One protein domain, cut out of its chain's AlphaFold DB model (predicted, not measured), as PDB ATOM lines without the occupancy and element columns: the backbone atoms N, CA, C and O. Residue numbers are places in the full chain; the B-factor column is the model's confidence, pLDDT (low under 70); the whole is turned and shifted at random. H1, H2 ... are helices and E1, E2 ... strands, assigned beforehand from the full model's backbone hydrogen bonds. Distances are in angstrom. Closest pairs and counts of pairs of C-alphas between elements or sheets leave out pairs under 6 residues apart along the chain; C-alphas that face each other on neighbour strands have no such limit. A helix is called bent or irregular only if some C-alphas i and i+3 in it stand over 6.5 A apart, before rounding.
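What this domain is: This is residues 21 to 129 of the 130 residues of an uncharacterized protein of Collinsella sp. AM41-2BH (UniProt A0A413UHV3). An up-and-down bundle of three helices, H1, H2 and H3, makes one end; H6 packs on H3, and the small strand hairpin E1 E2 lies beyond H6 at the other end. Short H4 and H5 pack on H3 and H6, and short H7 on H6. The printed part has 109 residues, in order H1 to H7, E1, E2, the two strands antiparallel; it is mostly helix and compact, with a radius of gyration of the C-alphas of 13.4 A and spans of 35 by 28 by 24 A.

How they stand to each other: H1, residues 21 to 33, and H2, residues 37 to 50, form a helical hairpin, at a steep tilt of 41 degrees; their closest C-alphas, Val 22 and Arg 45, are 6.4 A apart. H3, residues 53 to 67, is the hub and forms a helical hairpin with H2, closest at the C-alphas of Leu 47 and Ala 56, 5.1 A. H6, residues 93 to 104, touches H3 at a shallow tilt of 14 degrees, the same way; the C-alphas of Ala 62 and Trp 97 come closest, 5.8 A. The closest C-alphas of H6 and E1, residues 115 to 119, are Asp 98 and Trp 118, 5.2 A. E1 and E2, residues 124 to 128, form a hairpin, with N 116 and O 127 2.9 A apart, within hydrogen-bond range. Every O i to N i+4 pair is within range in H1 and H6, 8 of 10 in H2 and 8 of 11 in H3; H4, residues 74 to 77, H5, residues 81 to 84, and H7, residues 109 to 112, are too short for one.

Where its parts are: H1, 17.0 A long, begins at C-alpha 21 (-22.762, -22.936, 33.606). H2 is 19.7 A and irregular, C-alphas 39 and 42 being 7.3 A apart; H3 is 20.4 A and H6 16.9 A. E2 ends at C-alpha 128 (-18.073, -2.399, 7.880).

The domain as a whole: The C-alphas farthest apart, Asp 38 and Gln 122, are 37.7 A apart. The printed part has no cut and no long link. Residue 72 is under 70 in pLDDT.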
ATOM      1  N   HIS A  21     -22.464 -24.084  34.459       94.25
ATOM      2  CA  HIS A  21     -22.762 -22.936  33.606       94.25
ATOM      3  C   HIS A  21     -23.621 -23.292  32.386       94.25
ATOM      4  O   HIS A  21     -24.352 -22.428  31.898       94.25
ATOM      5  N   VAL A  22     -23.547 -24.537  31.907       96.88
ATOM      6  CA  VAL A  22     -24.371 -25.009  30.790       96.88
ATOM      7  C   VAL A  22     -25.818 -25.105  31.252       96.88
ATOM      8  O   VAL A  22     -26.691 -24.516  30.617       96.88
ATOM      9  N   GLU A  23     -26.076 -25.763  32.384       97.00
ATOM     10  CA  GLU A  23     -27.442 -25.886  32.908       97.00
ATOM     11  C   GLU A  23     -28.053 -24.549  33.311       97.00
ATOM     12  O   GLU A  23     -29.214 -24.284  32.996       97.00
ATOM     13  N   ASP A  24     -27.275 -23.672  33.943       96.12
ATOM     14  CA  ASP A  24     -27.740 -22.326  34.272       96.12
ATOM     15  C   ASP A  24     -28.148 -21.541  33.018       96.12
ATOM     16  O   ASP A  24     -29.155 -20.828  33.028       96.12
ATOM     17  N   THR A  25     -27.391 -21.690  31.929       97.56
ATOM     18  CA  THR A  25     -27.683 -21.025  30.655       97.56
ATOM     19  C   THR A  25     -28.904 -21.626  29.977       97.56
ATOM     20  O   THR A  25     -29.786 -20.877  29.563       97.56
ATOM     21  N   LEU A  26     -29.012 -22.957  29.917       97.69
ATOM     22  CA  LEU A  26     -30.184 -23.638  29.361       97.69
ATOM     23  C   LEU A  26     -31.450 -23.252  30.116       97.69
ATOM     24  O   LEU A  26     -32.459 -22.920  29.495       97.69
ATOM     25  N   LYS A  27     -31.387 -23.228  31.450       97.38
ATOM     26  CA  LYS A  27     -32.494 -22.780  32.290       97.38
ATOM     27  C   LYS A  27     -32.872 -21.332  31.989       97.38
ATOM     28  O   LYS A  27     -34.047 -21.044  31.796       97.38
ATOM     29  N   TRP A  28     -31.893 -20.431  31.911       96.69
ATOM     30  CA  TRP A  28     -32.142 -19.033  31.560       96.69
ATOM     31  C   TRP A  28     -32.801 -18.896  30.176       96.69
ATOM     32  O   TRP A  28     -33.824 -18.224  30.067       96.69
ATOM     33  N   MET A  29     -32.291 -19.571  29.142       96.19
ATOM     34  CA  MET A  29     -32.867 -19.533  27.790       96.19
ATOM     35  C   MET A  29     -34.296 -20.102  27.755       96.19
ATOM     36  O   MET A  29     -35.192 -19.489  27.176       96.19
ATOM     37  N   CYS A  30     -34.553 -21.227  28.424       95.94
ATOM     38  CA  CYS A  30     -35.885 -21.837  28.463       95.94
ATOM     39  C   CYS A  30     -36.885 -20.981  29.262       95.94
ATOM     40  O   CYS A  30     -37.953 -20.636  28.760       95.94
ATOM     41  N   ASP A  31     -36.539 -20.584  30.488       95.88
ATOM     42  CA  ASP A  31     -37.463 -19.878  31.386       95.88
ATOM     43  C   ASP A  31     -37.719 -18.435  30.903       95.88
ATOM     44  O   ASP A  31     -38.858 -17.944  30.864       95.88
ATOM     45  N   VAL A  32     -36.655 -17.730  30.497       94.50
ATOM     46  CA  VAL A  32     -36.715 -16.300  30.154       94.50
ATOM     47  C   VAL A  32     -37.076 -16.073  28.693       94.50
ATOM     48  O   VAL A  32     -37.902 -15.198  28.431       94.50
ATOM     49  N   HIS A  33     -36.567 -16.883  27.767       92.38
ATOM     50  CA  HIS A  33     -36.768 -16.701  26.322       92.38
ATOM     51  C   HIS A  33     -37.675 -17.759  25.687       92.38
ATOM     52  O   HIS A  33     -38.033 -17.656  24.521       92.38
ATOM     53  N   GLY A  34     -38.129 -18.754  26.453       93.25
ATOM     54  CA  GLY A  34     -39.040 -19.775  25.933       93.25
ATOM     55  C   GLY A  34     -38.391 -20.698  24.904       93.25
ATOM     56  O   GLY A  34     -39.119 -21.333  24.146       93.25
ATOM     57  N   CYS A  35     -37.056 -20.758  24.847       93.31
ATOM     58  CA  CYS A  35     -36.355 -21.643  23.922       93.31
ATOM     59  C   CYS A  35     -36.683 -23.114  24.223       93.31
ATOM     60  O   CYS A  35     -36.833 -23.506  25.384       93.31
ATOM     61  N   VAL A  36     -36.753 -23.945  23.180       93.81
ATOM     62  CA  VAL A  36     -36.985 -25.388  23.315       93.81
ATOM     63  C   VAL A  36     -35.663 -26.082  23.619       93.81
ATOM     64  O   VAL A  36     -34.753 -26.094  22.794       93.81
ATOM     65  N   ARG A  37     -35.558 -26.682  24.808       94.75
ATOM     66  CA  ARG A  37     -34.311 -27.271  25.313       94.75
ATOM     67  C   ARG A  37     -33.644 -28.243  24.334       94.75
ATOM     68  O   ARG A  37     -32.447 -28.116  24.095       94.75
ATOM     69  N   ASP A  38     -34.416 -29.166  23.765       95.12
ATOM     70  CA  ASP A  38     -33.905 -30.213  22.868       95.12
ATOM     71  C   ASP A  38     -33.273 -29.647  21.585       95.12
ATOM     72  O   ASP A  38     -32.430 -30.299  20.972       95.12
ATOM     73  N   GLU A  39     -33.650 -28.429  21.190       93.75
ATOM     74  CA  GLU A  39     -33.108 -27.757  20.008       93.75
ATOM     75  C   GLU A  39     -31.792 -27.035  20.313       93.75
ATOM     76  O   GLU A  39     -30.882 -27.050  19.488       93.75
ATOM     77  N   ILE A  40     -31.665 -26.445  21.507       95.56
ATOM     78  CA  ILE A  40     -30.527 -25.582  21.867       95.56
ATOM     79  C   ILE A  40     -29.431 -26.292  22.669       95.56
ATOM     80  O   ILE A  40     -28.314 -25.787  22.768       95.56
ATOM     81  N   GLU A  41     -29.711 -27.452  23.270       97.50
ATOM     82  CA  GLU A  41     -28.778 -28.088  24.210       97.50
ATOM     83  C   GLU A  41     -27.422 -28.419  23.571       97.50
ATOM     84  O   GLU A  41     -26.373 -28.152  24.166       97.50
ATOM     85  N   GLY A  42     -27.427 -28.958  22.351       98.00
ATOM     86  CA  GLY A  42     -26.194 -29.275  21.627       98.00
ATOM     87  C   GLY A  42     -25.346 -28.034  21.341       98.00
ATOM     88  O   GLY A  42     -24.128 -28.057  21.522       98.00
ATOM     89  N   GLU A  43     -25.996 -26.938  20.964       97.88
ATOM     90  CA  GLU A  43     -25.359 -25.669  20.623       97.88
ATOM     91  C   GLU A  43     -24.775 -24.958  21.846       97.88
ATOM     92  O   GLU A  43     -23.629 -24.511  21.813       97.88
ATOM     93  N   VAL A  44     -25.507 -24.920  22.964       98.25
ATOM     94  CA  VAL A  44     -24.996 -24.359  24.224       98.25
ATOM     95  C   VAL A  44     -23.784 -25.156  24.708       98.25
ATOM     96  O   VAL A  44     -22.765 -24.575  25.083       98.25
ATOM     97  N   ARG A  45     -23.846 -26.494  24.659       98.25
ATOM     98  CA  ARG A  45     -22.707 -27.351  25.028       98.25
ATOM     99  C   ARG A  45     -21.493 -27.114  24.130       98.25
ATOM    100  O   ARG A  45     -20.373 -27.105  24.633       98.25
ATOM    101  N   GLU A  46     -21.701 -26.922  22.831       98.19
ATOM    102  CA  GLU A  46     -20.642 -26.562  21.884       98.19
ATOM    103  C   GLU A  46     -19.999 -25.214  22.242       98.19
ATOM    104  O   GLU A  46     -18.778 -25.147  22.368       98.19
ATOM    105  N   LEU A  47     -20.793 -24.178  22.529       98.25
ATOM    106  CA  LEU A  47     -20.265 -22.867  22.917       98.25
ATOM    107  C   LEU A  47     -19.428 -22.924  24.202       98.25
ATOM    108  O   LEU A  47     -18.347 -22.348  24.259       98.25
ATOM    109  N   TYR A  48     -19.885 -23.647  25.223       97.44
ATOM    110  CA  TYR A  48     -19.136 -23.796  26.479       97.44
ATOM    111  C   TYR A  48     -17.905 -24.702  26.372       97.44
ATOM    112  O   TYR A  48     -17.031 -24.648  27.238       97.44
ATOM    113  N   ARG A  49     -17.832 -25.545  25.337       97.44
ATOM    114  CA  ARG A  49     -16.647 -26.352  25.033       97.44
ATOM    115  C   ARG A  49     -15.589 -25.526  24.308       97.44
ATOM    116  O   ARG A  49     -14.408 -25.658  24.618       97.44
ATOM    117  N   ASP A  50     -16.018 -24.711  23.350       97.25
ATOM    118  CA  ASP A  50     -15.118 -24.053  22.402       97.25
ATOM    119  C   ASP A  50     -14.704 -22.642  22.864       97.25
ATOM    120  O   ASP A  50     -13.677 -22.125  22.424       97.25
ATOM    121  N   PHE A  51     -15.444 -22.044  23.806       96.38
ATOM    122  CA  PHE A  51     -15.193 -20.704  24.341       96.38
ATOM    123  C   PHE A  51     -15.073 -20.690  25.870       96.38
ATOM    124  O   PHE A  51     -15.598 -21.547  26.579       96.38
ATOM    125  N   GLY A  52     -14.405 -19.665  26.409       94.31
ATOM    126  CA  GLY A  52     -14.390 -19.423  27.855       94.31
ATOM    127  C   GLY A  52     -15.783 -19.060  28.382       94.31
ATOM    128  O   GLY A  52     -16.571 -18.443  27.673       94.31
ATOM    129  N   THR A  53     -16.073 -19.372  29.651       94.75
ATOM    130  CA  THR A  53     -17.401 -19.228  30.289       94.75
ATOM    131  C   THR A  53     -18.121 -17.908  29.993       94.75
ATOM    132  O   THR A  53     -19.326 -17.907  29.751       94.75
ATOM    133  N   VAL A  54     -17.398 -16.784  30.040       94.31
ATOM    134  CA  VAL A  54     -17.967 -15.446  29.807       94.31
ATOM    135  C   VAL A  54     -18.371 -15.273  28.345       94.31
ATOM    136  O   VAL A  54     -19.501 -14.893  28.060       94.31
ATOM    137  N   GLU A  55     -17.474 -15.609  27.419       96.69
ATOM    138  CA  GLU A  55     -17.733 -15.480  25.985       96.69
ATOM    139  C   GLU A  55     -18.786 -16.483  25.501       96.69
ATOM    140  O   GLU A  55     -19.643 -16.122  24.699       96.69
ATOM    141  N   ALA A  56     -18.779 -17.710  26.029       97.62
ATOM    142  CA  ALA A  56     -19.804 -18.711  25.749       97.62
ATOM    143  C   ALA A  56     -21.199 -18.193  26.123       97.62
ATOM    144  O   ALA A  56     -22.123 -18.264  25.312       97.62
ATOM    145  N   PHE A  57     -21.345 -17.603  27.316       96.94
ATOM    146  CA  PHE A  57     -22.606 -17.001  27.743       96.94
ATOM    147  C   PHE A  57     -23.021 -15.834  26.839       96.94
ATOM    148  O   PHE A  57     -24.185 -15.721  26.457       96.94
ATOM    149  N   ASP A  58     -22.074 -14.979  26.456       96.56
ATOM    150  CA  ASP A  58     -22.356 -13.862  25.559       96.56
ATOM    151  C   ASP A  58     -22.779 -14.335  24.159       96.56
ATOM    152  O   ASP A  58     -23.735 -13.804  23.590       96.56
ATOM    153  N   ARG A  59     -22.167 -15.393  23.623       97.50
ATOM    154  CA  ARG A  59     -22.603 -16.033  22.372       97.50
ATOM    155  C   ARG A  59     -23.982 -16.685  22.508       97.50
ATOM    156  O   ARG A  59     -24.779 -16.580  21.580       97.50
ATOM    157  N   CYS A  60     -24.323 -17.252  23.669       96.94
ATOM    158  CA  CYS A  60     -25.670 -17.778  23.931       96.94
ATOM    159  C   CYS A  60     -26.749 -16.685  23.877       96.94
ATOM    160  O   CYS A  60     -27.852 -16.951  23.410       96.94
ATOM    161  N   LYS A  61     -26.447 -15.440  24.272       94.12
ATOM    162  CA  LYS A  61     -27.391 -14.318  24.092       94.12
ATOM    163  C   LYS A  61     -27.679 -14.030  22.619       94.12
ATOM    164  O   LYS A  61     -28.798 -13.670  22.297       94.12
ATOM    165  N   ALA A  62     -26.696 -14.210  21.737       93.62
ATOM    166  CA  ALA A  62     -26.919 -14.104  20.295       93.62
ATOM    167  C   ALA A  62     -27.739 -15.285  19.763       93.62
ATOM    168  O   ALA A  62     -28.557 -15.117  18.868       93.62
ATOM    169  N   LEU A  63     -27.508 -16.481  20.317       94.00
ATOM    170  CA  LEU A  63     -28.234 -17.695  19.952       94.00
ATOM    171  C   LEU A  63     -29.729 -17.596  20.287       94.00
ATOM    172  O   LEU A  63     -30.556 -18.096  19.529       94.00
ATOM    173  N   VAL A  64     -30.079 -16.905  21.379       92.69
ATOM    174  CA  VAL A  64     -31.474 -16.608  21.737       92.69
ATOM    175  C   VAL A  64     -32.228 -15.986  20.566       92.69
ATOM    176  O   VAL A  64     -33.328 -16.438  20.287       92.69
ATOM    177  N   ASP A  65     -31.639 -15.049  19.818       88.81
ATOM    178  CA  ASP A  65     -32.342 -14.367  18.721       88.81
ATOM    179  C   ASP A  65     -32.818 -15.325  17.599       88.81
ATOM    180  O   ASP A  65     -33.672 -14.957  16.791       88.81
ATOM    181  N   PHE A  66     -32.287 -16.555  17.546       90.50
ATOM    182  CA  PHE A  66     -32.681 -17.606  16.598       90.50
ATOM    183  C   PHE A  66     -33.694 -18.602  17.161       90.50
ATOM    184  O   PHE A  66     -34.442 -19.205  16.394       90.50
ATOM    185  N   HIS A  67     -33.703 -18.791  18.482       89.50
ATOM    186  CA  HIS A  67     -34.500 -19.811  19.169       89.50
ATOM    187  C   HIS A  67     -35.520 -19.217  20.147       89.50
ATOM    188  O   HIS A  67     -36.111 -19.962  20.932       89.50
ATOM    189  N   ASP A  68     -35.705 -17.895  20.166       85.00
ATOM    190  CA  ASP A  68     -36.642 -17.229  21.066       85.00
ATOM    191  C   ASP A  68     -38.069 -17.700  20.744       85.00
ATOM    192  O   ASP A  68     -38.668 -17.358  19.723       85.00
ATOM    193  N   GLY A  69     -38.623 -18.531  21.630       75.00
ATOM    194  CA  GLY A  69     -39.970 -19.080  21.485       75.00
ATOM    195  C   GLY A  69     -41.066 -18.062  21.809       75.00
ATOM    196  O   GLY A  69     -42.249 -18.350  21.616       75.00
ATOM    197  N   LYS A  70     -40.702 -16.880  22.323       79.00
ATOM    198  CA  LYS A  70     -41.615 -15.778  22.653       79.00
ATOM    199  C   LYS A  70     -41.628 -14.707  21.563       79.00
ATOM    200  O   LYS A  70     -42.651 -14.038  21.407       79.00
ATOM    201  N   MET A  71     -40.535 -14.536  20.820       72.44
ATOM    202  CA  MET A  71     -40.404 -13.542  19.754       72.44
ATOM    203  C   MET A  71     -39.867 -14.151  18.458       72.44
ATOM    204  O   MET A  71     -38.732 -14.597  18.374       72.44
ATOM    205  N   CYS A  72     -40.674 -14.089  17.399       62.09
ATOM    206  CA  CYS A  72     -40.226 -14.472  16.065       62.09
ATOM    207  C   CYS A  72     -39.419 -13.330  15.429       62.09
ATOM    208  O   CYS A  72     -39.974 -12.282  15.086       62.09
ATOM    209  N   HIS A  73     -38.119 -13.541  15.228       73.62
ATOM    210  CA  HIS A  73     -37.272 -12.646  14.442       73.62
ATOM    211  C   HIS A  73     -37.158 -13.150  12.996       73.62
ATOM    212  O   HIS A  73     -36.147 -13.727  12.604       73.62
ATOM    213  N   GLU A  74     -38.191 -12.900  12.180       72.12
ATOM    214  CA  GLU A  74     -38.266 -13.355  10.776       72.12
ATOM    215  C   GLU A  74     -36.986 -13.130   9.939       72.12
ATOM    216  O   GLU A  74     -36.608 -14.040   9.197       72.12
ATOM    217  N   PRO A  75     -36.262 -11.992  10.051       71.94
ATOM    218  CA  PRO A  75     -35.021 -11.794   9.297       71.94
ATOM    219  C   PRO A  75     -33.942 -12.837   9.615       71.94
ATOM    220  O   PRO A  75     -33.188 -13.235   8.726       71.94
ATOM    221  N   LEU A  76     -33.882 -13.302  10.866       78.12
ATOM    222  CA  LEU A  76     -32.917 -14.303  11.315       78.12
ATOM    223  C   LEU A  76     -33.330 -15.728  10.938       78.12
ATOM    224  O   LEU A  76     -32.450 -16.565  10.773       78.12
ATOM    225  N   LEU A  77     -34.614 -15.995  10.671       73.75
ATOM    226  CA  LEU A  77     -35.070 -17.294  10.148       73.75
ATOM    227  C   LEU A  77     -34.538 -17.595   8.736       73.75
ATOM    228  O   LEU A  77     -34.529 -18.745   8.302       73.75
ATOM    229  N   CYS A  78     -34.075 -16.573   8.008       81.25
ATOM    230  CA  CYS A  78     -33.441 -16.732   6.698       81.25
ATOM    231  C   CYS A  78     -31.949 -17.116   6.778       81.25
ATOM    232  O   CYS A  78     -31.288 -17.203   5.741       81.25
ATOM    233  N   THR A  79     -31.387 -17.293   7.977       88.56
ATOM    234  CA  THR A  79     -29.974 -17.634   8.191       88.56
ATOM    235  C   THR A  79     -29.809 -18.574   9.386       88.56
ATOM    236  O   THR A  79     -30.727 -18.786  10.166       88.56
ATOM    237  N   SER A  80     -28.623 -19.153   9.542       91.44
ATOM    238  CA  SER A  80     -28.260 -19.938  10.727       91.44
ATOM    239  C   SER A  80     -27.381 -19.138  11.697       91.44
ATOM    240  O   SER A  80     -26.638 -18.248  11.254       91.44
ATOM    241  N   PRO A  81     -27.363 -19.505  12.996       93.69
ATOM    242  CA  PRO A  81     -26.405 -18.968  13.965       93.69
ATOM    243  C   PRO A  81     -24.947 -19.084  13.486       93.69
ATOM    244  O   PRO A  81     -24.143 -18.160  13.641       93.69
ATOM    245  N   ARG A  82     -24.603 -20.200  12.821       95.12
ATOM    246  CA  ARG A  82     -23.266 -20.432  12.247       95.12
ATOM    247  C   ARG A  82     -22.900 -19.406  11.176       95.12
ATOM    248  O   ARG A  82     -21.807 -18.859  11.232       95.12
ATOM    249  N   GLN A  83     -23.805 -19.098  10.246       93.75
ATOM    250  CA  GLN A  83     -23.553 -18.106   9.188       93.75
ATOM    251  C   GLN A  83     -23.363 -16.685   9.732       93.75
ATOM    252  O   GLN A  83     -22.631 -15.893   9.143       93.75
ATOM    253  N   ILE A  84     -24.007 -16.352  10.854       93.25
ATOM    254  CA  ILE A  84     -23.827 -15.055  11.520       93.25
ATOM    255  C   ILE A  84     -22.482 -14.963  12.259       93.25
ATOM    256  O   ILE A  84     -21.944 -13.861  12.414       93.25
ATOM    257  N   GLY A  85     -21.905 -16.111  12.624       95.38
ATOM    258  CA  GLY A  85     -20.617 -16.224  13.306       95.38
ATOM    259  C   GLY A  85     -20.733 -16.546  14.796       95.38
ATOM    260  O   GLY A  85     -19.751 -16.394  15.515       95.38
ATOM    261  N   VAL A  86     -21.900 -17.005  15.279       97.00
ATOM    262  CA  VAL A  86     -22.112 -17.354  16.702       97.00
ATOM    263  C   VAL A  86     -21.079 -18.370  17.196       97.00
ATOM    264  O   VAL A  86     -20.606 -18.252  18.320       97.00
ATOM    265  N   PHE A  87     -20.657 -19.295  16.335       97.62
ATOM    266  CA  PHE A  87     -19.672 -20.341  16.640       97.62
ATOM    267  C   PHE A  87     -18.273 -20.064  16.072       97.62
ATOM    268  O   PHE A  87     -17.396 -20.912  16.176       97.62
ATOM    269  N   ASP A  88     -18.064 -18.913  15.432       96.56
ATOM    270  CA  ASP A  88     -16.795 -18.580  14.786       96.56
ATOM    271  C   ASP A  88     -15.807 -18.006  15.822       96.56
ATOM    272  O   ASP A  88     -16.097 -16.944  16.395       96.56
ATOM    273  N   PRO A  89     -14.670 -18.684  16.091       95.56
ATOM    274  CA  PRO A  89     -13.680 -18.221  17.058       95.56
ATOM    275  C   PRO A  89     -12.896 -16.989  16.598       95.56
ATOM    276  O   PRO A  89     -12.388 -16.252  17.442       95.56
ATOM    277  N   ASP A  90     -12.840 -16.718  15.294       95.19
ATOM    278  CA  ASP A  90     -12.153 -15.544  14.751       95.19
ATOM    279  C   ASP A  90     -13.058 -14.295  14.757       95.19
ATOM    280  O   ASP A  90     -12.601 -13.160  14.583       95.19
ATOM    281  N   MET A  91     -14.359 -14.481  15.008       94.44
ATOM    282  CA  MET A  91     -15.341 -13.407  15.111       94.44
ATOM    283  C   MET A  91     -15.436 -12.880  16.543       94.44
ATOM    284  O   MET A  91     -15.687 -13.631  17.481       94.44
ATOM    285  N   LYS A  92     -15.347 -11.559  16.728       94.75
ATOM    286  CA  LYS A  92     -15.613 -10.943  18.039       94.75
ATOM    287  C   LYS A  92     -17.089 -11.097  18.410       94.75
ATOM    288  O   LYS A  92     -17.954 -10.729  17.616       94.75
ATOM    289  N   VAL A  93     -17.381 -11.506  19.647       94.69
ATOM    290  CA  VAL A  93     -18.764 -11.685  20.134       94.69
ATOM    291  C   VAL A  93     -19.637 -10.430  19.978       94.69
ATOM    292  O   VAL A  93     -20.792 -10.528  19.581       94.69
ATOM    293  N   HIS A  94     -19.077  -9.231  20.166       94.00
ATOM    294  CA  HIS A  94     -19.814  -7.984  19.926       94.00
ATOM    295  C   HIS A  94     -20.213  -7.789  18.458       94.00
ATOM    296  O   HIS A  94     -21.300  -7.299  18.185       94.00
ATOM    297  N   THR A  95     -19.377  -8.214  17.507       95.75
ATOM    298  CA  THR A  95     -19.744  -8.175  16.086       95.75
ATOM    299  C   THR A  95     -20.884  -9.151  15.794       95.75
ATOM    300  O   THR A  95     -21.758  -8.830  14.995       95.75
ATOM    301  N   VAL A  96     -20.926 -10.307  16.465       95.31
ATOM    302  CA  VAL A  96     -22.058 -11.244  16.373       95.31
ATOM    303  C   VAL A  96     -23.350 -10.575  16.857       95.31
ATOM    304  O   VAL A  96     -24.347 -10.598  16.140       95.31
ATOM    305  N   TRP A  97     -23.324  -9.908  18.016       94.44
ATOM    306  CA  TRP A  97     -24.485  -9.169  18.537       94.44
ATOM    307  C   TRP A  97     -24.940  -8.053  17.607       94.44
ATOM    308  O   TRP A  97     -26.129  -7.944  17.318       94.44
ATOM    309  N   ASP A  98     -24.002  -7.255  17.102       95.12
ATOM    310  CA  ASP A  98     -24.301  -6.158  16.186       95.12
ATOM    311  C   ASP A  98     -24.977  -6.668  14.909       95.12
ATOM    312  O   ASP A  98     -25.874  -6.016  14.377       95.12
ATOM    313  N   ARG A  99     -24.589  -7.854  14.428       94.75
ATOM    314  CA  ARG A  99     -25.217  -8.503  13.272       94.75
ATOM    315  C   ARG A  99     -26.624  -9.002  13.565       94.75
ATOM    316  O   ARG A  99     -27.511  -8.727  12.759       94.75
ATOM    317  N   CYS A 100     -26.836  -9.692  14.688       92.56
ATOM    318  CA  CYS A 100     -28.179 -10.106  15.096       92.56
ATOM    319  C   CYS A 100     -29.091  -8.883  15.241       92.56
ATOM    320  O   CYS A 100     -30.164  -8.825  14.643       92.56
ATOM    321  N   TRP A 101     -28.611  -7.847  15.930       91.69
ATOM    322  CA  TRP A 101     -29.335  -6.595  16.116       91.69
ATOM    323  C   TRP A 101     -29.641  -5.884  14.793       91.69
ATOM    324  O   TRP A 101     -30.761  -5.426  14.568       91.69
ATOM    325  N   ALA A 102     -28.679  -5.813  13.876       92.44
ATOM    326  CA  ALA A 102     -28.898  -5.225  12.561       92.44
ATOM    327  C   ALA A 102     -29.949  -5.995  11.748       92.44
ATOM    328  O   ALA A 102     -30.784  -5.372  11.089       92.44
ATOM    329  N   ALA A 103     -29.935  -7.330  11.814       91.44
ATOM    330  CA  ALA A 103     -30.933  -8.169  11.158       91.44
ATOM    331  C   ALA A 103     -32.337  -7.918  11.732       91.44
ATOM    332  O   ALA A 103     -33.271  -7.678  10.966       91.44
ATOM    333  N   THR A 104     -32.489  -7.867  13.062       87.44
ATOM    334  CA  THR A 104     -33.782  -7.553  13.705       87.44
ATOM    335  C   THR A 104     -34.271  -6.131  13.405       87.44
ATOM    336  O   THR A 104     -35.471  -5.871  13.456       87.44
ATOM    337  N   HIS A 105     -33.368  -5.224  13.017       88.31
ATOM    338  CA  HIS A 105     -33.675  -3.854  12.587       88.31
ATOM    339  C   HIS A 105     -33.840  -3.703  11.064       88.31
ATOM    340  O   HIS A 105     -33.885  -2.581  10.555       88.31
ATOM    341  N   GLY A 106     -33.963  -4.812  10.329       87.75
ATOM    342  CA  GLY A 106     -34.324  -4.818   8.910       87.75
ATOM    343  C   GLY A 106     -33.161  -4.572   7.951       87.75
ATOM    344  O   GLY A 106     -33.389  -4.300   6.769       87.75
ATOM    345  N   LEU A 107     -31.911  -4.664   8.417       91.25
ATOM    346  CA  LEU A 107     -30.760  -4.590   7.527       91.25
ATOM    347  C   LEU A 107     -30.727  -5.838   6.619       91.25
ATOM    348  O   LEU A 107     -30.835  -6.957   7.123       91.25
ATOM    349  N   PRO A 108     -30.540  -5.700   5.291       91.06
ATOM    350  CA  PRO A 108     -30.461  -6.857   4.403       91.06
ATOM    351  C   PRO A 108     -29.311  -7.791   4.792       91.06
ATOM    352  O   PRO A 108     -28.206  -7.321   5.065       91.06
ATOM    353  N   MET A 109     -29.516  -9.108   4.719       90.25
ATOM    354  CA  MET A 109     -28.512 -10.093   5.156       90.25
ATOM    355  C   MET A 109     -27.143  -9.922   4.480       90.25
ATOM    356  O   MET A 109     -26.106 -10.017   5.131       90.25
ATOM    357  N   GLY A 110     -27.114  -9.556   3.193       90.12
ATOM    358  CA  GLY A 110     -25.862  -9.261   2.483       90.12
ATOM    359  C   GLY A 110     -25.093  -8.046   3.026       90.12
ATOM    360  O   GLY A 110     -23.902  -7.898   2.760       90.12
ATOM    361  N   GLN A 111     -25.747  -7.148   3.763       93.19
ATOM    362  CA  GLN A 111     -25.091  -6.094   4.540       93.19
ATOM    363  C   GLN A 111     -24.772  -6.581   5.956       93.19
ATOM    364  O   GLN A 111     -23.649  -6.370   6.400       93.19
ATOM    365  N   VAL A 112     -25.683  -7.301   6.623       93.88
ATOM    366  CA  VAL A 112     -25.446  -7.897   7.954       93.88
ATOM    367  C   VAL A 112     -24.132  -8.677   7.986       93.88
ATOM    368  O   VAL A 112     -23.281  -8.403   8.825       93.88
ATOM    369  N   PHE A 113     -23.885  -9.563   7.019       93.62
ATOM    370  CA  PHE A 113     -22.647 -10.352   6.985       93.62
ATOM    371  C   PHE A 113     -21.372  -9.528   6.788       93.62
ATOM    372  O   PHE A 113     -20.293 -10.033   7.064       93.62
ATOM    373  N   ARG A 114     -21.473  -8.274   6.334       93.94
ATOM    374  CA  ARG A 114     -20.344  -7.338   6.193       93.94
ATOM    375  C   ARG A 114     -20.234  -6.367   7.362       93.94
ATOM    376  O   ARG A 114     -19.297  -5.574   7.403       93.94
ATOM    377  N   LEU A 115     -21.176  -6.385   8.300       94.75
ATOM    378  CA  LEU A 115     -21.173  -5.475   9.433       94.75
ATOM    379  C   LEU A 115     -20.029  -5.833  10.387       94.75
ATOM    380  O   LEU A 115     -19.856  -7.001  10.756       94.75
ATOM    381  N   ARG A 116     -19.259  -4.811  10.773       94.06
ATOM    382  CA  ARG A 116     -18.230  -4.890  11.815       94.06
ATOM    383  C   ARG A 116     -18.755  -4.345  13.137       94.06
ATOM    384  O   ARG A 116     -18.468  -4.946  14.171       94.06
ATOM    385  N   SER A 117     -19.503  -3.238  13.096       95.31
ATOM    386  CA  SER A 117     -20.157  -2.691  14.284       95.31
ATOM    387  C   SER A 117     -21.474  -1.960  14.015       95.31
ATOM    388  O   SER A 117     -21.657  -1.375  12.942       95.31
ATOM    389  N   TRP A 118     -22.357  -1.928  15.013       95.00
ATOM    390  CA  TRP A 118     -23.614  -1.174  15.014       95.00
ATOM    391  C   TRP A 118     -23.532   0.068  15.919       95.00
ATOM    392  O   TRP A 118     -23.011   0.024  17.030       95.00
ATOM    393  N   ASP A 119     -24.060   1.202  15.455       92.50
ATOM    394  CA  ASP A 119     -24.230   2.412  16.265       92.50
ATOM    395  C   ASP A 119     -25.601   2.365  16.951       92.50
ATOM    396  O   ASP A 119     -26.629   2.718  16.367       92.50
ATOM    397  N   TYR A 120     -25.615   1.925  18.209       88.38
ATOM    398  CA  TYR A 120     -26.834   1.826  19.015       88.38
ATOM    399  C   TYR A 120     -27.501   3.180  19.284       88.38
ATOM    400  O   TYR A 120     -28.725   3.237  19.411       88.38
ATOM    401  N   GLY A 121     -26.728   4.271  19.345       91.25
ATOM    402  CA  GLY A 121     -27.259   5.611  19.598       91.25
ATOM    403  C   GLY A 121     -28.026   6.163  18.398       91.25
ATOM    404  O   GLY A 121     -29.065   6.798  18.564       91.25
ATOM    405  N   GLN A 122     -27.535   5.886  17.190       90.44
ATOM    406  CA  GLN A 122     -28.140   6.346  15.934       90.44
ATOM    407  C   GLN A 122     -28.979   5.275  15.225       90.44
ATOM    408  O   GLN A 122     -29.591   5.566  14.199       90.44
ATOM    409  N   LYS A 123     -29.010   4.046  15.753       89.62
ATOM    410  CA  LYS A 123     -29.697   2.880  15.175       89.62
ATOM    411  C   LYS A 123     -29.326   2.645  13.704       89.62
ATOM    412  O   LYS A 123     -30.200   2.489  12.854       89.62
ATOM    413  N   ARG A 124     -28.025   2.641  13.401       91.75
ATOM    414  CA  ARG A 124     -27.499   2.452  12.038       91.75
ATOM    415  C   ARG A 124     -26.177   1.677  12.039       91.75
ATOM    416  O   ARG A 124     -25.533   1.601  13.084       91.75
ATOM    417  N   PRO A 125     -25.710   1.172  10.882       94.19
ATOM    418  CA  PRO A 125     -24.360   0.631  10.762       94.19
ATOM    419  C   PRO A 125     -23.298   1.647  11.201       94.19
ATOM    420  O   PRO A 125     -23.305   2.790  10.741       94.19
ATOM    421  N   GLY A 126     -22.395   1.228  12.088       93.00
ATOM    422  CA  GLY A 126     -21.278   2.043  12.564       93.00
ATOM    423  C   GLY A 126     -20.038   1.864  11.692       93.00
ATOM    424  O   GLY A 126     -19.472   2.839  11.201       93.00
ATOM    425  N   SER A 127     -19.634   0.611  11.464       94.25
ATOM    426  CA  SER A 127     -18.512   0.275  10.582       94.25
ATOM    427  C   SER A 127     -18.719  -1.055   9.857       94.25
ATOM    428  O   SER A 127     -19.457  -1.933  10.316       94.25
ATOM    429  N   TRP A 128     -18.040  -1.204   8.722       93.44
ATOM    430  CA  TRP A 128     -18.073  -2.399   7.880       93.44
ATOM    431  C   TRP A 128     -16.736  -3.139   7.945       93.44
ATOM    432  O   TRP A 128     -15.704  -2.562   8.298       93.44
ATOM    433  N   MET A 129     -16.758  -4.428   7.629       86.00
ATOM    434  CA  MET A 129     -15.550  -5.175   7.311       86.00
ATOM    435  C   MET A 129     -15.045  -4.723   5.938       86.00
ATOM    436  O   MET A 129     -15.854  -4.474   5.042       86.00
TER     437      MET A 129